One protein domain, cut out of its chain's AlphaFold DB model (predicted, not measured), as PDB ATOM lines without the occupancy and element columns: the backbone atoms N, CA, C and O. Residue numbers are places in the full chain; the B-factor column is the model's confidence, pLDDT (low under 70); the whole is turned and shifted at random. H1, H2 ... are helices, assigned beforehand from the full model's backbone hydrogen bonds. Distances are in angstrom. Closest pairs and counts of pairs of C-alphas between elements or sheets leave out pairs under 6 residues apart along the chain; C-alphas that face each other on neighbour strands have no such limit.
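Overview. This is residues 299 to 437 of the 457 residues of the protein "Peptidase_M48 domain-containing protein" of Deltaproteobacteria bacterium (UniProt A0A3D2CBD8). The longest helix, H7, runs along one end of a body of six helices set in three levels: the hairpin of H3 and H4 makes the core, H1 and H2 lie over one side of it, and H5 and H6 over the other. A long loop, residues 334 to 356, runs round the outside from H2 to H3. The printed part has 139 residues with seven named helices, H1 to H7 in order along the chain, and no named strand; the class is all helix. The whole is compact, with a radius of gyration of the C-alphas of 14.9 A and spans of 45 by 36 by 27 A.

Along the chain. Find C-alpha 420 at (165.584, 169.513, 173.404); from there H7, residues 420 to 437, runs 26.0 A to C-alpha 437 at (179.775, 183.470, 190.115). Look next at H4, residues 380 to 392, 18.7 A long, and at H3, residues 357 to 372, 22.5 A. H5 is residues 395 to 405, and H6 is residues 410 to 418. Go back to C-alpha 299 at (137.102, 168.375, 197.209) for H1, residues 299 to 315, 24.4 A long; H2 follows at residues 324 to 333.

Arrangement. Start at H4, the hub, which touches H1, H3, H5 and H7. Its residues 380 to 384 touch residues 420 to 427 of H7, at a steep tilt of 57 degrees; the closest C-alphas are those of Leu 383 and Arg 420, 6.1 A apart. H3 and H4 form a helical hairpin at a shallow tilt of 20 degrees, with the C-alphas of Thr 371 and Pro 381 closest at 4.8 A. H4 and H5 form another, at a steep tilt of 41 degrees, with the C-alphas of Ala 389 and Ala 395 closest at 4.7 A. H5 also touches H3, where the C-alphas of Val 364 and Phe 398 are closest at 5.5 A. H5 and H6 only just touch, with 3 pairs of C-alphas within 8 A, the closest being Asn 403 and Arg 410 at 6.3 A. H6 and H7 meet only through their link. H1 touches H4 with residues 314 to 315 alone, and the C-alphas of Val 315 and Cys 385 are closest at 6.5 A. H2 is near H1, and it is close to but not clearly touching H3, where the C-alphas of Gln 326 and Val 370 are closest at 6.9 A. H1 and H7 are apart. In H1, H2, H3, H4, H5, H6 and H7 every O i to N i+4 pair is within hydrogen-bond range.

Size, cuts and confidence. Look for the two C-alphas farthest apart at Gly 356 and Ala 437, 46.5 A. The printed part has no cut. The link from H2 to H3, 23 residues, is long. The mean pLDDT of the printed part of this model is 88.4; the residues under 70 are 336, 338 to 340 and 342 to 351.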
ATOM      1  N   LEU A 299     136.019 169.331 196.993       93.44
ATOM      2  CA  LEU A 299     137.102 168.375 197.209       93.44
ATOM      3  C   LEU A 299     137.951 168.232 195.948       93.44
ATOM      4  O   LEU A 299     139.161 168.452 196.015       93.44
ATOM      5  N   ARG A 300     137.336 167.971 194.784       91.81
ATOM      6  CA  ARG A 300     138.078 167.880 193.513       91.81
ATOM      7  C   ARG A 300     138.733 169.202 193.135       91.81
ATOM      8  O   ARG A 300     139.798 169.194 192.531       91.81
ATOM      9  N   ARG A 301     138.157 170.351 193.505       92.56
ATOM     10  CA  ARG A 301     138.817 171.651 193.318       92.56
ATOM     11  C   ARG A 301     140.096 171.765 194.152       92.56
ATOM     12  O   ARG A 301     141.109 172.237 193.635       92.56
ATOM     13  N   ALA A 302     140.057 171.360 195.422       89.81
ATOM     14  CA  ALA A 302     141.236 171.362 196.292       89.81
ATOM     15  C   ALA A 302     142.307 170.373 195.797       89.81
ATOM     16  O   ALA A 302     143.495 170.703 195.755       89.81
ATOM     17  N   GLU A 303     141.877 169.195 195.343       88.06
ATOM     18  CA  GLU A 303     142.735 168.201 194.700       88.06
ATOM     19  C   GLU A 303     143.381 168.767 193.430       88.06
ATOM     20  O   GLU A 303     144.605 168.786 193.323       88.06
ATOM     21  N   LEU A 304     142.591 169.335 192.512       89.75
ATOM     22  CA  LEU A 304     143.103 169.927 191.277       89.75
ATOM     23  C   LEU A 304     144.040 171.106 191.556       89.75
ATOM     24  O   LEU A 304     145.039 171.258 190.869       89.75
ATOM     25  N   THR A 305     143.785 171.904 192.594       88.62
ATOM     26  CA  THR A 305     144.716 172.965 193.014       88.62
ATOM     27  C   THR A 305     146.054 172.381 193.463       88.62
ATOM     28  O   THR A 305     147.106 172.917 193.117       88.62
ATOM     29  N   THR A 306     146.035 171.264 194.189       85.94
ATOM     30  CA  THR A 306     147.250 170.545 194.601       85.94
ATOM     31  C   THR A 306     147.993 169.986 193.388       85.94
ATOM     32  O   THR A 306     149.204 170.160 193.271       85.94
ATOM     33  N   VAL A 307     147.266 169.400 192.436       85.56
ATOM     34  CA  VAL A 307     147.809 168.918 191.159       85.56
ATOM     35  C   VAL A 307     148.445 170.052 190.357       85.56
ATOM     36  O   VAL A 307     149.585 169.921 189.918       85.56
ATOM     37  N   THR A 308     147.751 171.180 190.204       88.69
ATOM     38  CA  THR A 308     148.262 172.370 189.512       88.69
ATOM     39  C   THR A 308     149.523 172.887 190.181       88.69
ATOM     40  O   THR A 308     150.494 173.201 189.491       88.69
ATOM     41  N   ARG A 309     149.533 172.945 191.519       86.75
ATOM     42  CA  ARG A 309     150.728 173.291 192.289       86.75
ATOM     43  C   ARG A 309     151.853 172.349 191.895       86.75
ATOM     44  O   ARG A 309     152.812 172.841 191.314       86.75
ATOM     45  N   HIS A 310     151.698 171.040 192.099       83.50
ATOM     46  CA  HIS A 310     152.712 170.022 191.795       83.50
ATOM     47  C   HIS A 310     153.250 170.098 190.365       83.50
ATOM     48  O   HIS A 310     154.467 170.093 190.171       83.50
ATOM     49  N   LEU A 311     152.362 170.237 189.378       87.44
ATOM     50  CA  LEU A 311     152.737 170.410 187.980       87.44
ATOM     51  C   LEU A 311     153.675 171.606 187.805       87.44
ATOM     52  O   LEU A 311     154.755 171.472 187.229       87.44
ATOM     53  N   LEU A 312     153.285 172.769 188.326       88.94
ATOM     54  CA  LEU A 312     154.066 173.991 188.178       88.94
ATOM     55  C   LEU A 312     155.381 173.922 188.957       88.94
ATOM     56  O   LEU A 312     156.412 174.312 188.420       88.94
ATOM     57  N   GLY A 313     155.410 173.360 190.166       85.88
ATOM     58  CA  GLY A 313     156.680 173.168 190.879       85.88
ATOM     59  C   GLY A 313     157.641 172.250 190.127       85.88
ATOM     60  O   GLY A 313     158.843 172.507 190.131       85.88
ATOM     61  N   HIS A 314     157.130 171.249 189.401       85.75
ATOM     62  CA  HIS A 314     157.969 170.478 188.492       85.75
ATOM     63  C   HIS A 314     158.451 171.326 187.313       85.75
ATOM     64  O   HIS A 314     159.645 171.338 187.031       85.75
ATOM     65  N   VAL A 315     157.575 172.074 186.637       91.44
ATOM     66  CA  VAL A 315     157.971 172.955 185.522       91.44
ATOM     67  C   VAL A 315     159.088 173.918 185.949       91.44
ATOM     68  O   VAL A 315     160.109 173.977 185.264       91.44
ATOM     69  N   PHE A 316     158.945 174.559 187.113       91.38
ATOM     70  CA  PHE A 316     159.852 175.567 187.682       91.38
ATOM     71  C   PHE A 316     161.042 175.010 188.486       91.38
ATOM     72  O   PHE A 316     161.733 175.766 189.173       91.38
ATOM     73  N   GLN A 317     161.327 173.708 188.390       87.94
ATOM     74  CA  GLN A 317     162.542 173.112 188.959       87.94
ATOM     75  C   GLN A 317     163.833 173.812 188.494       87.94
ATOM     76  O   GLN A 317     164.645 174.128 189.359       87.94
ATOM     77  N   PRO A 318     164.039 174.123 187.201       91.06
ATOM     78  CA  PRO A 318     165.245 174.823 186.765       91.06
ATOM     79  C   PRO A 318     165.249 176.289 187.217       91.06
ATOM     80  O   PRO A 318     164.265 177.005 187.013       91.06
ATOM     81  N   SER A 319     166.349 176.760 187.809       91.12
ATOM     82  CA  SER A 319     166.431 178.124 188.354       91.12
ATOM     83  C   SER A 319     166.403 179.207 187.274       91.12
ATOM     84  O   SER A 319     165.791 180.254 187.481       91.12
ATOM     85  N   TRP A 320     166.929 178.925 186.076       94.44
ATOM     86  CA  TRP A 320     166.859 179.840 184.928       94.44
ATOM     87  C   TRP A 320     165.431 180.156 184.471       94.44
ATOM     88  O   TRP A 320     165.207 181.178 183.824       94.44
ATOM     89  N   LEU A 321     164.447 179.314 184.807       94.38
ATOM     90  CA  LEU A 321     163.040 179.557 184.486       94.38
ATOM     91  C   LEU A 321     162.358 180.453 185.535       94.38
ATOM     92  O   LEU A 321     161.230 180.893 185.338       94.38
ATOM     93  N   ARG A 322     163.014 180.759 186.657       92.56
ATOM     94  CA  ARG A 322     162.431 181.496 187.792       92.56
ATOM     95  C   ARG A 322     162.642 183.010 187.672       92.56
ATOM     96  O   ARG A 322     162.990 183.680 188.641       92.56
ATOM     97  N   THR A 323     162.430 183.565 186.480       94.62
ATOM     98  CA  THR A 323     162.544 185.012 186.243       94.62
ATOM     99  C   THR A 323     161.399 185.783 186.906       94.62
ATOM    100  O   THR A 323     160.359 185.224 187.252       94.62
ATOM    101  N   ASN A 324     161.538 187.105 187.051       93.38
ATOM    102  CA  ASN A 324     160.471 187.938 187.623       93.38
ATOM    103  C   ASN A 324     159.145 187.838 186.851       93.38
ATOM    104  O   ASN A 324     158.083 187.884 187.470       93.38
ATOM    105  N   ALA A 325     159.197 187.697 185.523       94.56
ATOM    106  CA  ALA A 325     158.003 187.535 184.695       94.56
ATOM    107  C   ALA A 325     157.314 186.191 184.971       94.56
ATOM    108  O   ALA A 325     156.107 186.140 185.215       94.56
ATOM    109  N   GLN A 326     158.103 185.122 185.043       94.06
ATOM    110  CA  GLN A 326     157.636 183.771 185.333       94.06
ATOM    111  C   GLN A 326     157.078 183.617 186.758       94.06
ATOM    112  O   GLN A 326     155.979 183.101 186.962       94.06
ATOM    113  N   LEU A 327     157.779 184.146 187.764       91.56
ATOM    114  CA  LEU A 327     157.281 184.181 189.142       91.56
ATOM    115  C   LEU A 327     156.046 185.085 189.278       91.56
ATOM    116  O   LEU A 327     155.193 184.840 190.130       91.56
ATOM    117  N   GLY A 328     155.930 186.114 188.434       91.69
ATOM    118  CA  GLY A 328     154.732 186.940 188.316       91.69
ATOM    119  C   GLY A 328     153.499 186.132 187.907       91.69
ATOM    120  O   GLY A 328     152.456 186.288 188.536       91.69
ATOM    121  N   LEU A 329     153.630 185.224 186.931       91.69
ATOM    122  CA  LEU A 329     152.552 184.306 186.539       91.69
ATOM    123  C   LEU A 329     152.104 183.431 187.719       91.69
ATOM    124  O   LEU A 329     150.909 183.334 187.991       91.69
ATOM    125  N   LEU A 330     153.044 182.844 188.465       90.31
ATOM    126  CA  LEU A 330     152.708 181.993 189.613       90.31
ATOM    127  C   LEU A 330     151.946 182.747 190.712       90.31
ATOM    128  O   LEU A 330     151.011 182.197 191.287       90.31
ATOM    129  N   ARG A 331     152.304 184.010 190.970       89.25
ATOM    130  CA  ARG A 331     151.609 184.870 191.946       89.25
ATOM    131  C   ARG A 331     150.196 185.265 191.517       89.25
ATOM    132  O   ARG A 331     149.405 185.661 192.357       89.25
ATOM    133  N   ILE A 332     149.879 185.200 190.223       89.62
ATOM    134  CA  ILE A 332     148.506 185.403 189.734       89.62
ATOM    135  C   ILE A 332     147.666 184.142 189.966       89.62
ATOM    136  O   ILE A 332     146.467 184.236 190.207       89.62
ATOM    137  N   LEU A 333     148.286 182.964 189.871       86.50
ATOM    138  CA  LEU A 333     147.604 181.678 190.017       86.50
ATOM    139  C   LEU A 333     147.381 181.277 191.481       86.50
ATOM    140  O   LEU A 333     146.442 180.535 191.769       86.50
ATOM    141  N   PHE A 334     148.233 181.744 192.394       85.25
ATOM    142  CA  PHE A 334     148.171 181.416 193.813       85.25
ATOM    143  C   PHE A 334     148.156 182.694 194.656       85.25
ATOM    144  O   PHE A 334     149.109 183.466 194.611       85.25
ATOM    145  N   ASP A 335     147.092 182.876 195.445       71.12
ATOM    146  CA  ASP A 335     146.939 184.003 196.382       71.12
ATOM    147  C   ASP A 335     147.892 183.913 197.595       71.12
ATOM    148  O   ASP A 335     148.133 184.909 198.277       71.12
ATOM    149  N   ASP A 336     148.441 182.721 197.851       69.19
ATOM    150  CA  ASP A 336     149.321 182.410 198.983       69.19
ATOM    151  C   ASP A 336     150.804 182.325 198.568       69.19
ATOM    152  O   ASP A 336     151.181 182.578 197.421       69.19
ATOM    153  N   ASP A 337     151.658 181.897 199.502       72.19
ATOM    154  CA  ASP A 337     153.079 181.668 199.258       72.19
ATOM    155  C   ASP A 337     153.335 180.729 198.064       72.19
ATOM    156  O   ASP A 337     152.652 179.716 197.831       72.19
ATOM    157  N   LEU A 338     154.370 181.092 197.301       68.94
ATOM    158  CA  LEU A 338     154.848 180.313 196.169       68.94
ATOM    159  C   LEU A 338     155.308 178.925 196.633       68.94
ATOM    160  O   LEU A 338     155.843 178.777 197.734       68.94
ATOM    161  N   PRO A 339     155.133 177.899 195.790       64.56
ATOM    162  CA  PRO A 339     155.574 176.562 196.137       64.56
ATOM    163  C   PRO A 339     157.089 176.494 196.344       64.56
ATOM    164  O   PRO A 339     157.857 177.127 195.621       64.56
ATOM    165  N   ALA A 340     157.527 175.681 197.307       66.19
ATOM    166  CA  ALA A 340     158.939 175.353 197.450       66.19
ATOM    167  C   ALA A 340     159.398 174.542 196.229       66.19
ATOM    168  O   ALA A 340     158.932 173.427 196.004       66.19
ATOM    169  N   PHE A 341     160.321 175.097 195.445       70.31
ATOM    170  CA  PHE A 341     160.771 174.500 194.181       70.31
ATOM    171  C   PHE A 341     161.741 173.310 194.357       70.31
ATOM    172  O   PHE A 341     162.057 172.621 193.387       70.31
ATOM    173  N   GLU A 342     162.210 173.052 195.584       56.78
ATOM    174  CA  GLU A 342     163.289 172.094 195.887       56.78
ATOM    175  C   GLU A 342     162.822 170.762 196.504       56.78
ATOM    176  O   GLU A 342     163.613 169.827 196.589       56.78
ATOM    177  N   ALA A 343     161.559 170.629 196.926       51.03
ATOM    178  CA  ALA A 343     161.164 169.568 197.867       51.03
ATOM    179  C   ALA A 343     160.037 168.636 197.397       51.03
ATOM    180  O   ALA A 343     159.407 167.978 198.226       51.03
ATOM    181  N   TRP A 344     159.729 168.571 196.102       56.00
ATOM    182  CA  TRP A 344     158.565 167.808 195.648       56.00
ATOM    183  C   TRP A 344     158.950 166.470 195.029       56.00
ATOM    184  O   TRP A 344     159.370 166.371 193.878       56.00
ATOM    185  N   SER A 345     158.787 165.429 195.846       50.03
ATOM    186  CA  SER A 345     158.758 164.037 195.411       50.03
ATOM    187  C   SER A 345     157.551 163.836 194.499       50.03
ATOM    188  O   SER A 345     156.400 163.972 194.910       50.03
ATOM    189  N   ILE A 346     157.837 163.539 193.237       51.03
ATOM    190  CA  ILE A 346     156.846 163.129 192.251       51.03
ATOM    191  C   ILE A 346     156.650 161.629 192.461       51.03
ATOM    192  O   ILE A 346     157.348 160.817 191.856       51.03
ATOM    193  N   GLU A 347     155.745 161.250 193.360       50.00
ATOM    194  CA  GLU A 347     155.120 159.930 193.228       50.00
ATOM    195  C   GLU A 347     154.431 159.865 191.847       50.00
ATOM    196  O   GLU A 347     153.958 160.884 191.327       50.00
ATOM    197  N   PRO A 348     154.485 158.704 191.182       45.75
ATOM    198  CA  PRO A 348     154.417 158.609 189.740       45.75
ATOM    199  C   PRO A 348     153.009 158.893 189.231       45.75
ATOM    200  O   PRO A 348     152.050 158.244 189.631       45.75
ATOM    201  N   ALA A 349     152.966 159.809 188.263       48.50
ATOM    202  CA  ALA A 349     151.867 160.098 187.362       48.50
ATOM    203  C   ALA A 349     150.558 160.477 188.059       48.50
ATOM    204  O   ALA A 349     149.806 159.645 188.559       48.50
ATOM    205  N   LEU A 350     150.215 161.758 187.939       61.78
ATOM    206  CA  LEU A 350     148.822 162.141 187.793       61.78
ATOM    207  C   LEU A 350     148.185 161.173 186.783       61.78
ATOM    208  O   LEU A 350     148.480 161.249 185.590       61.78
ATOM    209  N   ALA A 351     147.410 160.195 187.254       63.88
ATOM    210  CA  ALA A 351     146.793 159.211 186.383       63.88
ATOM    211  C   ALA A 351     145.675 159.924 185.620       63.88
ATOM    212  O   ALA A 351     144.514 159.902 186.021       63.88
ATOM    213  N   LEU A 352     146.031 160.579 184.508       73.25
ATOM    214  CA  LEU A 352     145.096 161.312 183.648       73.25
ATOM    215  C   LEU A 352     143.934 160.442 183.156       73.25
ATOM    216  O   LEU A 352     142.929 160.978 182.713       73.25
ATOM    217  N   ALA A 353     144.041 159.117 183.286       71.94
ATOM    218  CA  ALA A 353     142.954 158.176 183.052       71.94
ATOM    219  C   ALA A 353     141.666 158.499 183.839       71.94
ATOM    220  O   ALA A 353     140.584 158.167 183.358       71.94
ATOM    221  N   ASP A 354     141.768 159.148 185.004       75.94
ATOM    222  CA  ASP A 354     140.610 159.540 185.822       75.94
ATOM    223  C   ASP A 354     140.145 160.992 185.570       75.94
ATOM    224  O   ASP A 354     139.110 161.424 186.090       75.94
ATOM    225  N   TYR A 355     140.874 161.744 184.740       85.25
ATOM    226  CA  TYR A 355     140.572 163.130 184.400       85.25
ATOM    227  C   TYR A 355     139.895 163.229 183.029       85.25
ATOM    228  O   TYR A 355     140.284 162.591 182.053       85.25
ATOM    229  N   GLY A 356     138.857 164.056 182.953       87.00
ATOM    230  CA  GLY A 356     138.174 164.387 181.712       87.00
ATOM    231  C   GLY A 356     138.987 165.343 180.839       87.00
ATOM    232  O   GLY A 356     139.909 166.024 181.296       87.00
ATOM    233  N   THR A 357     138.594 165.445 179.568       90.19
ATOM    234  CA  THR A 357     139.264 166.286 178.563       90.19
ATOM    235  C   THR A 357     139.406 167.742 179.002       90.19
ATOM    236  O   THR A 357     140.441 168.348 178.747       90.19
ATOM    237  N   SER A 358     138.410 168.298 179.703       93.44
ATOM    238  CA  SER A 358     138.450 169.689 180.169       93.44
ATOM    239  C   SER A 358     139.622 169.959 181.115       93.44
ATOM    240  O   SER A 358     140.263 171.004 181.018       93.44
ATOM    241  N   VAL A 359     139.959 169.009 181.993       92.69
ATOM    242  CA  VAL A 359     141.103 169.144 182.900       92.69
ATOM    243  C   VAL A 359     142.409 169.040 182.122       92.69
ATOM    244  O   VAL A 359     143.288 169.873 182.321       92.69
ATOM    245  N   CYS A 360     142.526 168.083 181.198       92.50
ATOM    246  CA  CYS A 360     143.697 167.975 180.323       92.50
ATOM    247  C   CYS A 360     143.927 169.270 179.526       92.50
ATOM    248  O   CYS A 360     145.049 169.776 179.490       92.50
ATOM    249  N   ASP A 361     142.863 169.852 178.966       95.06
ATOM    250  CA  ASP A 361     142.910 171.133 178.257       95.06
ATOM    251  C   ASP A 361     143.380 172.276 179.170       95.06
ATOM    252  O   ASP A 361     144.175 173.118 178.746       95.06
ATOM    253  N   TYR A 362     142.940 172.298 180.431       95.44
ATOM    254  CA  TYR A 362     143.404 173.268 181.425       95.44
ATOM    255  C   TYR A 362     144.887 173.106 181.765       95.44
ATOM    256  O   TYR A 362     145.612 174.101 181.783       95.44
ATOM    257  N   LEU A 363     145.369 171.877 181.971       94.25
ATOM    258  CA  LEU A 363     146.793 171.632 182.222       94.25
ATOM    259  C   LEU A 363     147.645 172.053 181.016       94.25
ATOM    260  O   LEU A 363     148.677 172.700 181.187       94.25
ATOM    261  N   VAL A 364     147.194 171.759 179.793       96.62
ATOM    262  CA  VAL A 364     147.857 172.221 178.564       96.62
ATOM    263  C   VAL A 364     147.860 173.748 178.474       96.62
ATOM    264  O   VAL A 364     148.891 174.329 178.135       96.62
ATOM    265  N   ALA A 365     146.744 174.410 178.792       96.94
ATOM    266  CA  ALA A 365     146.661 175.869 178.788       96.94
ATOM    267  C   ALA A 365     147.664 176.497 179.769       96.94
ATOM    268  O   ALA A 365     148.392 177.408 179.383       96.94
ATOM    269  N   LEU A 366     147.797 175.943 180.979       96.06
ATOM    270  CA  LEU A 366     148.798 176.393 181.951       96.06
ATOM    271  C   LEU A 366     150.232 176.285 181.411       96.06
ATOM    272  O   LEU A 366     151.028 177.210 181.571       96.06
ATOM    273  N   LEU A 367     150.575 175.178 180.747       97.19
ATOM    274  CA  LEU A 367     151.901 175.002 180.143       97.19
ATOM    275  C   LEU A 367     152.159 176.010 179.010       97.19
ATOM    276  O   LEU A 367     153.294 176.467 178.823       97.19
ATOM    277  N   VAL A 368     151.121 176.372 178.251       97.88
ATOM    278  CA  VAL A 368     151.202 177.411 177.214       97.88
ATOM    279  C   VAL A 368     151.410 178.791 177.839       97.88
ATOM    280  O   VAL A 368     152.251 179.543 177.344       97.88
ATOM    281  N   ASP A 369     150.731 179.102 178.943       97.12
ATOM    282  CA  ASP A 369     150.916 180.367 179.662       97.12
ATOM    283  C   ASP A 369     152.354 180.508 180.181       97.12
ATOM    284  O   ASP A 369     152.986 181.541 179.959       97.12
ATOM    285  N   VAL A 370     152.925 179.444 180.766       96.75
ATOM    286  CA  VAL A 370     154.346 179.423 181.172       96.75
ATOM    287  C   VAL A 370     155.272 179.630 179.971       96.75
ATOM    288  O   VAL A 370     156.272 180.344 180.066       96.75
ATOM    289  N   THR A 371     154.931 179.047 178.820       97.38
ATOM    290  CA  THR A 371     155.717 179.215 177.590       97.38
ATOM    291  C   THR A 371     155.755 180.673 177.127       97.38
ATOM    292  O   THR A 371     156.772 181.136 176.617       97.38
ATOM    293  N   ALA A 372     154.652 181.402 177.302       96.12
ATOM    294  CA  ALA A 372     154.491 182.772 176.825       96.12
ATOM    295  C   ALA A 372     154.902 183.849 177.845       96.12
ATOM    296  O   ALA A 372     155.015 185.019 177.472       96.12
ATOM    297  N   ALA A 373     155.093 183.477 179.112       96.44
ATOM    298  CA  ALA A 373     155.249 184.423 180.213       96.44
ATOM    299  C   ALA A 373     156.512 185.293 180.118       96.44
ATOM    300  O   ALA A 373     156.467 186.459 180.510       96.44
ATOM    301  N   ASP A 374     157.618 184.759 179.589       96.75
ATOM    302  CA  ASP A 374     158.878 185.498 179.467       96.75
ATOM    303  C   ASP A 374     159.520 185.352 178.078       96.75
ATOM    304  O   ASP A 374     160.233 184.379 177.814       96.75
ATOM    305  N   PRO A 375     159.325 186.342 177.187       93.69
ATOM    306  CA  PRO A 375     159.944 186.351 175.866       93.69
ATOM    307  C   PRO A 375     161.480 186.367 175.882       93.69
ATOM    308  O   PRO A 375     162.085 186.015 174.870       93.69
ATOM    309  N   ALA A 376     162.120 186.782 176.983       95.62
ATOM    310  CA  ALA A 376     163.580 186.840 177.077       95.62
ATOM    311  C   ALA A 376     164.228 185.448 177.143       95.62
ATOM    312  O   ALA A 376     165.409 185.313 176.837       95.62
ATOM    313  N   LEU A 377     163.459 184.419 177.507       94.88
ATOM    314  CA  LEU A 377     163.919 183.030 177.560       94.88
ATOM    315  C   LEU A 377     163.771 182.297 176.213       94.88
ATOM    316  O   LEU A 377     164.062 181.102 176.120       94.88
ATOM    317  N   GLU A 378     163.315 183.001 175.172       93.50
ATOM    318  CA  GLU A 378     163.119 182.483 173.818       93.50
ATOM    319  C   GLU A 378     162.329 181.157 173.809       93.50
ATOM    320  O   GLU A 378     161.157 181.117 174.177       93.50
ATOM    321  N   GLN A 379     162.954 180.059 173.376       94.19
ATOM    322  CA  GLN A 379     162.328 178.741 173.244       94.19
ATOM    323  C   GLN A 379     162.497 177.839 174.477       94.19
ATOM    324  O   GLN A 379     161.865 176.785 174.535       94.19
ATOM    325  N   LEU A 380     163.311 178.228 175.465       96.62
ATOM    326  CA  LEU A 380     163.608 177.383 176.631       96.62
ATOM    327  C   LEU A 380     162.356 177.009 177.447       96.62
ATOM    328  O   LEU A 380     162.205 175.825 177.766       96.62
ATOM    329  N   PRO A 381     161.409 177.931 177.734       97.19
ATOM    330  CA  PRO A 381     160.182 177.581 178.449       97.19
ATOM    331  C   PRO A 381     159.327 176.577 177.673       97.19
ATOM    332  O   PRO A 381     158.804 175.635 178.259       97.19
ATOM    333  N   MET A 382     159.247 176.726 176.344       97.44
ATOM    334  CA  MET A 382     158.516 175.798 175.475       97.44
ATOM    335  C   MET A 382     159.093 174.383 175.567       97.44
ATOM    336  O   MET A 382     158.344 173.426 175.753       97.44
ATOM    337  N   LEU A 383     160.422 174.253 175.486       97.75
ATOM    338  CA  LEU A 383     161.114 172.966 175.573       97.75
ATOM    339  C   LEU A 383     160.896 172.293 176.932       97.75
ATOM    340  O   LEU A 383     160.615 171.093 176.986       97.75
ATOM    341  N   ARG A 384     160.958 173.064 178.027       96.81
ATOM    342  CA  ARG A 384     160.687 172.551 179.375       96.81
ATOM    343  C   ARG A 384     159.232 172.113 179.525       96.81
ATOM    344  O   ARG A 384     158.984 170.997 179.975       96.81
ATOM    345  N   CYS A 385     158.280 172.944 179.115       97.12
ATOM    346  CA  CYS A 385     156.858 172.608 179.152       97.12
ATOM    347  C   CYS A 385     156.532 171.384 178.288       97.12
ATOM    348  O   CYS A 385     155.748 170.541 178.716       97.12
ATOM    349  N   HIS A 386     157.174 171.227 177.127       97.38
ATOM    350  CA  HIS A 386     157.030 170.028 176.306       97.38
ATOM    351  C   HIS A 386     157.529 168.775 177.034       97.38
ATOM    352  O   HIS A 386     156.856 167.751 177.001       97.38
ATOM    353  N   GLN A 387     158.698 168.823 177.679       94.50
ATOM    354  CA  GLN A 387     159.228 167.680 178.436       94.50
ATOM    355  C   GLN A 387     158.245 167.228 179.531       94.50
ATOM    356  O   GLN A 387     158.019 166.034 179.720       94.50
ATOM    357  N   VAL A 388     157.609 168.185 180.210       92.12
ATOM    358  CA  VAL A 388     156.575 167.900 181.215       92.12
ATOM    359  C   VAL A 388     155.282 167.379 180.576       92.12
ATOM    360  O   VAL A 388     154.690 166.430 181.084       92.12
ATOM    361  N   ALA A 389     154.855 167.947 179.447       93.88
ATOM    362  CA  ALA A 389     153.696 167.459 178.703       93.88
ATOM    363  C   ALA A 389     153.903 166.021 178.202       93.88
ATOM    364  O   ALA A 389     152.980 165.219 178.271       93.88
ATOM    365  N   GLU A 390     155.107 165.668 177.745       92.69
ATOM    366  CA  GLU A 390     155.468 164.301 177.354       92.69
ATOM    367  C   GLU A 390     155.358 163.336 178.536       92.69
ATOM    368  O   GLU A 390     154.741 162.281 178.402       92.69
ATOM    369  N   TRP A 391     155.862 163.727 179.708       87.62
ATOM    370  CA  TRP A 391     155.724 162.937 180.934       87.62
ATOM    371  C   TRP A 391     154.257 162.688 181.324       87.62
ATOM    372  O   TRP A 391     153.921 161.605 181.799       87.62
ATOM    373  N   LEU A 392     153.374 163.656 181.068       87.62
ATOM    374  CA  LEU A 392     151.930 163.527 181.282       87.62
ATOM    375  C   LEU A 392     151.192 162.788 180.151       87.62
ATOM    376  O   LEU A 392     150.010 162.500 180.297       87.62
ATOM    377  N   GLY A 393     151.833 162.505 179.013       91.00
ATOM    378  CA  GLY A 393     151.148 161.982 177.824       91.00
ATOM    379  C   GLY A 393     150.287 163.017 177.081       91.00
ATOM    380  O   GLY A 393     149.382 162.643 176.342       91.00
ATOM    381  N   LEU A 394     150.567 164.313 177.258       93.75
ATOM    382  CA  LEU A 394     149.855 165.457 176.666       93.75
ATOM    383  C   LEU A 394     150.673 166.211 175.595       93.75
ATOM    384  O   LEU A 394     150.269 167.292 175.165       93.75
ATOM    385  N   ALA A 395     151.825 165.680 175.164       95.31
ATOM    386  CA  ALA A 395     152.735 166.361 174.232       95.31
ATOM    387  C   ALA A 395     152.048 166.805 172.926       95.31
ATOM    388  O   ALA A 395     152.120 167.978 172.562       95.31
ATOM    389  N   ASP A 396     151.300 165.911 172.273       95.75
ATOM    390  CA  ASP A 396     150.598 166.217 171.019       95.75
ATOM    391  C   ASP A 396     149.605 167.381 171.164       95.75
ATOM    392  O   ASP A 396     149.458 168.217 170.265       95.75
ATOM    393  N   ASP A 397     148.885 167.436 172.283       96.19
ATOM    394  CA  ASP A 397     147.894 168.480 172.537       96.19
ATOM    395  C   ASP A 397     148.559 169.801 172.920       96.19
ATOM    396  O   ASP A 397     148.131 170.860 172.446       96.19
ATOM    397  N   PHE A 398     149.672 169.739 173.653       97.69
ATOM    398  CA  PHE A 398     150.535 170.885 173.909       97.69
ATOM    399  C   PHE A 398     151.104 171.480 172.612       97.69
ATOM    400  O   PHE A 398     150.949 172.680 172.376       97.69
ATOM    401  N   GLU A 399     151.659 170.670 171.706       97.31
ATOM    402  CA  GLU A 399     152.168 171.142 170.409       97.31
ATOM    403  C   GLU A 399     151.075 171.820 169.568       97.31
ATOM    404  O   GLU A 399     151.285 172.893 168.982       97.31
ATOM    405  N   LYS A 400     149.875 171.225 169.516       97.06
ATOM    406  CA  LYS A 400     148.712 171.824 168.837       97.06
ATOM    407  C   LYS A 400     148.309 173.146 169.488       97.06
ATOM    408  O   LYS A 400     147.914 174.073 168.772       97.06
ATOM    409  N   ALA A 401     148.351 173.238 170.815       97.31
ATOM    410  CA  ALA A 401     148.013 174.450 171.551       97.31
ATOM    411  C   ALA A 401     149.041 175.561 171.298       97.31
ATOM    412  O   ALA A 401     148.639 176.646 170.880       97.31
ATOM    413  N   VAL A 402     150.340 175.275 171.397       97.06
ATOM    414  CA  VAL A 402     151.433 176.212 171.077       97.06
ATOM    415  C   VAL A 402     151.338 176.705 169.630       97.06
ATOM    416  O   VAL A 402     151.372 177.913 169.380       97.06
ATOM    417  N   ASN A 403     151.134 175.802 168.663       96.56
ATOM    418  CA  ASN A 403     150.993 176.172 167.250       96.56
ATOM    419  C   ASN A 403     149.821 177.136 167.009       96.56
ATOM    420  O   ASN A 403     149.929 178.068 166.210       96.56
ATOM    421  N   ARG A 404     148.701 176.907 167.694       96.81
ATOM    422  CA  ARG A 404     147.458 177.667 167.529       96.81
ATOM    423  C   ARG A 404     147.471 178.993 168.287       96.81
ATOM    424  O   ARG A 404     147.055 180.002 167.724       96.81
ATOM    425  N   GLN A 405     147.925 178.990 169.536       95.88
ATOM    426  CA  GLN A 405     147.840 180.135 170.444       95.88
ATOM    427  C   GLN A 405     149.054 181.061 170.308       95.88
ATOM    428  O   GLN A 405     148.884 182.272 170.181       95.88
ATOM    429  N   LEU A 406     150.268 180.501 170.222       94.62
ATOM    430  CA  LEU A 406     151.518 181.267 170.093       94.62
ATOM    431  C   LEU A 406     151.964 181.454 168.636       94.62
ATOM    432  O   LEU A 406     152.964 182.114 168.367       94.62
ATOM    433  N   LYS A 407     151.214 180.900 167.672       94.00
ATOM    434  CA  LYS A 407     151.462 181.014 166.220       94.00
ATOM    435  C   LYS A 407     152.833 180.485 165.766       94.00
ATOM    436  O   LYS A 407     153.291 180.820 164.672       94.00
ATOM    437  N   MET A 408     153.472 179.628 166.561       92.19
ATOM    438  CA  MET A 408     154.712 178.943 166.181       92.19
ATOM    439  C   MET A 408     154.417 177.908 165.095       92.19
ATOM    440  O   MET A 408     153.470 177.133 165.220       92.19
ATOM    441  N   ARG A 409     155.189 177.858 164.007       92.12
ATOM    442  CA  ARG A 409     154.923 176.885 162.932       92.12
ATOM    443  C   ARG A 409     155.313 175.488 163.409       92.12
ATOM    444  O   ARG A 409     156.373 175.327 163.999       92.12
ATOM    445  N   ARG A 410     154.530 174.461 163.051       91.12
ATOM    446  CA  ARG A 410     154.838 173.054 163.390       91.12
ATOM    447  C   ARG A 410     156.276 172.652 163.056       91.12
ATOM    448  O   ARG A 410     156.927 172.014 163.861       91.12
ATOM    449  N   LYS A 411     156.790 173.091 161.901       93.12
ATOM    450  CA  LYS A 411     158.182 172.838 161.504       93.12
ATOM    451  C   LYS A 411     159.194 173.404 162.508       93.12
ATOM    452  O   LYS A 411     160.193 172.751 162.768       93.12
ATOM    453  N   ASP A 412     158.947 174.600 163.038       92.12
ATOM    454  CA  ASP A 412     159.854 175.247 163.990       92.12
ATOM    455  C   ASP A 412     159.810 174.529 165.346       92.12
ATOM    456  O   ASP A 412     160.857 174.319 165.948       92.12
ATOM    457  N   ILE A 413     158.622 174.075 165.770       93.00
ATOM    458  CA  ILE A 413     158.451 173.231 166.964       93.00
ATOM    459  C   ILE A 413     159.251 171.935 166.799       93.00
ATOM    460  O   ILE A 413     160.116 171.645 167.615       93.00
ATOM    461  N   THR A 414     159.048 171.202 165.699       93.88
ATOM    462  CA  THR A 414     159.775 169.950 165.437       93.88
ATOM    463  C   THR A 414     161.288 170.155 165.423       93.88
ATOM    464  O   THR A 414     162.003 169.323 165.962       93.88
ATOM    465  N   ILE A 415     161.782 171.246 164.826       93.88
ATOM    466  CA  ILE A 415     163.219 171.557 164.808       93.88
ATOM    467  C   ILE A 415     163.740 171.813 166.224       93.88
ATOM    468  O   ILE A 415     164.769 171.258 166.587       93.88
ATOM    469  N   ALA A 416     163.034 172.619 167.018       92.00
ATOM    470  CA  ALA A 416     163.443 172.934 168.384       92.00
ATOM    471  C   ALA A 416     163.475 171.689 169.289       92.00
ATOM    472  O   ALA A 416     164.294 171.615 170.200       92.00
ATOM    473  N   LEU A 417     162.620 170.697 169.019       95.00
ATOM    474  CA  LEU A 417     162.551 169.462 169.799       95.00
ATOM    475  C   LEU A 417     163.678 168.457 169.503       95.00
ATOM    476  O   LEU A 417     163.885 167.566 170.321       95.00
ATOM    477  N   VAL A 418     164.410 168.583 168.385       94.75
ATOM    478  CA  VAL A 418     165.478 167.627 168.009       94.75
ATOM    479  C   VAL A 418     166.578 167.563 169.070       94.75
ATOM    480  O   VAL A 418     166.966 166.471 169.469       94.75
ATOM    481  N   ASP A 419     167.012 168.724 169.558       92.00
ATOM    482  CA  ASP A 419     168.098 168.857 170.536       92.00
ATOM    483  C   ASP A 419     167.558 169.350 171.893       92.00
ATOM    484  O   ASP A 419     168.230 170.088 172.618       92.00
ATOM    485  N   ARG A 420     166.301 169.001 172.222       95.56
ATOM    486  CA  ARG A 420     165.584 169.513 173.404       95.56
ATOM    487  C   ARG A 420     166.380 169.311 174.688       95.56
ATOM    488  O   ARG A 420     166.598 170.269 175.424       95.56
ATOM    489  N   ASP A 421     166.760 168.068 174.966       94.50
ATOM    490  CA  ASP A 421     167.350 167.696 176.253       94.50
ATOM    491  C   ASP A 421     168.757 168.297 176.407       94.50
ATOM    492  O   ASP A 421     169.071 168.841 177.464       94.50
ATOM    493  N   ASP A 422     169.546 168.323 175.329       95.50
ATOM    494  CA  ASP A 422     170.864 168.971 175.297       95.50
ATOM    495  C   ASP A 422     170.755 170.491 175.508       95.50
ATOM    496  O   ASP A 422     171.528 171.085 176.261       95.50
ATOM    497  N   THR A 423     169.757 171.130 174.890       95.81
ATOM    498  CA  THR A 423     169.499 172.571 175.049       95.81
ATOM    499  C   THR A 423     169.105 172.913 176.487       95.81
ATOM    500  O   THR A 423     169.587 173.900 177.046       95.81
ATOM    501  N   LEU A 424     168.241 172.100 177.106       95.62
ATOM    502  CA  LEU A 424     167.831 172.283 178.500       95.62
ATOM    503  C   LEU A 424     168.996 172.044 179.473       95.62
ATOM    504  O   LEU A 424     169.133 172.798 180.437       95.62
ATOM    505  N   ALA A 425     169.849 171.049 179.209       94.00
ATOM    506  CA  ALA A 425     171.046 170.787 180.007       94.00
ATOM    507  C   ALA A 425     172.037 171.960 179.946       94.00
ATOM    508  O   ALA A 425     172.480 172.441 180.986       94.00
ATOM    509  N   ALA A 426     172.304 172.496 178.751       95.06
ATOM    510  CA  ALA A 426     173.179 173.656 178.587       95.06
ATOM    511  C   ALA A 426     172.645 174.910 179.305       95.06
ATOM    512  O   ALA A 426     173.417 175.663 179.899       95.06
ATOM    513  N   ALA A 427     171.325 175.135 179.282       94.19
ATOM    514  CA  ALA A 427     170.700 176.229 180.025       94.19
ATOM    515  C   ALA A 427     170.845 176.053 181.546       94.19
ATOM    516  O   ALA A 427     171.103 177.027 182.253       94.19
ATOM    517  N   GLN A 428     170.723 174.818 182.041       92.50
ATOM    518  CA  GLN A 428     170.922 174.500 183.454       92.50
ATOM    519  C   GLN A 428     172.372 174.736 183.893       92.50
ATOM    520  O   GLN A 428     172.597 175.441 184.873       92.50
ATOM    521  N   GLU A 429     173.352 174.235 183.138       93.19
ATOM    522  CA  GLU A 429     174.777 174.456 183.425       93.19
ATOM    523  C   GLU A 429     175.139 175.949 183.428       93.19
ATOM    524  O   GLU A 429     175.880 176.418 184.295       93.19
ATOM    525  N   ALA A 430     174.594 176.723 182.484       92.19
ATOM    526  CA  ALA A 430     174.811 178.165 182.422       92.19
ATOM    527  C   ALA A 430     174.226 178.901 183.639       92.19
ATOM    528  O   ALA A 430     174.841 179.845 184.137       92.19
ATOM    529  N   ALA A 431     173.060 178.468 184.126       91.00
ATOM    530  CA  ALA A 431     172.417 179.032 185.309       91.00
ATOM    531  C   ALA A 431     173.228 178.753 186.579       91.00
ATOM    532  O   ALA A 431     173.527 179.675 187.335       91.00
ATOM    533  N   GLU A 432     173.659 177.505 186.765       90.81
ATOM    534  CA  GLU A 432     174.489 177.094 187.901       90.81
ATOM    535  C   GLU A 432     175.831 177.837 187.918       90.81
ATOM    536  O   GLU A 432     176.293 178.280 188.970       90.81
ATOM    537  N   ALA A 433     176.444 178.036 186.747       90.75
ATOM    538  CA  ALA A 433     177.665 178.824 186.626       90.75
ATOM    539  C   ALA A 433     177.449 180.305 186.992       90.75
ATOM    540  O   ALA A 433     178.320 180.905 187.626       90.75
ATOM    541  N   ALA A 434     176.309 180.893 186.614       88.81
ATOM    542  CA  ALA A 434     175.965 182.272 186.955       88.81
ATOM    543  C   ALA A 434     175.716 182.448 188.462       88.81
ATOM    544  O   ALA A 434     176.266 183.366 189.066       88.81
ATOM    545  N   GLU A 435     174.968 181.532 189.081       88.88
ATOM    546  CA  GLU A 435     174.722 181.526 190.529       88.88
ATOM    547  C   GLU A 435     176.021 181.348 191.326       88.88
ATOM    548  O   GLU A 435     176.260 182.057 192.305       88.88
ATOM    549  N   ALA A 436     176.904 180.444 190.886       87.69
ATOM    550  CA  ALA A 436     178.206 180.244 191.515       87.69
ATOM    551  C   ALA A 436     179.100 181.493 191.416       87.69
ATOM    552  O   ALA A 436     179.833 181.799 192.361       87.69
ATOM    553  N   ALA A 437     179.039 182.221 190.297       87.69
ATOM    554  CA  ALA A 437     179.775 183.470 190.115       87.69
ATOM    555  C   ALA A 437     179.245 184.590 191.028       87.69
ATOM    556  O   ALA A 437     180.041 185.256 191.690       87.69
TER     557      ALA A 437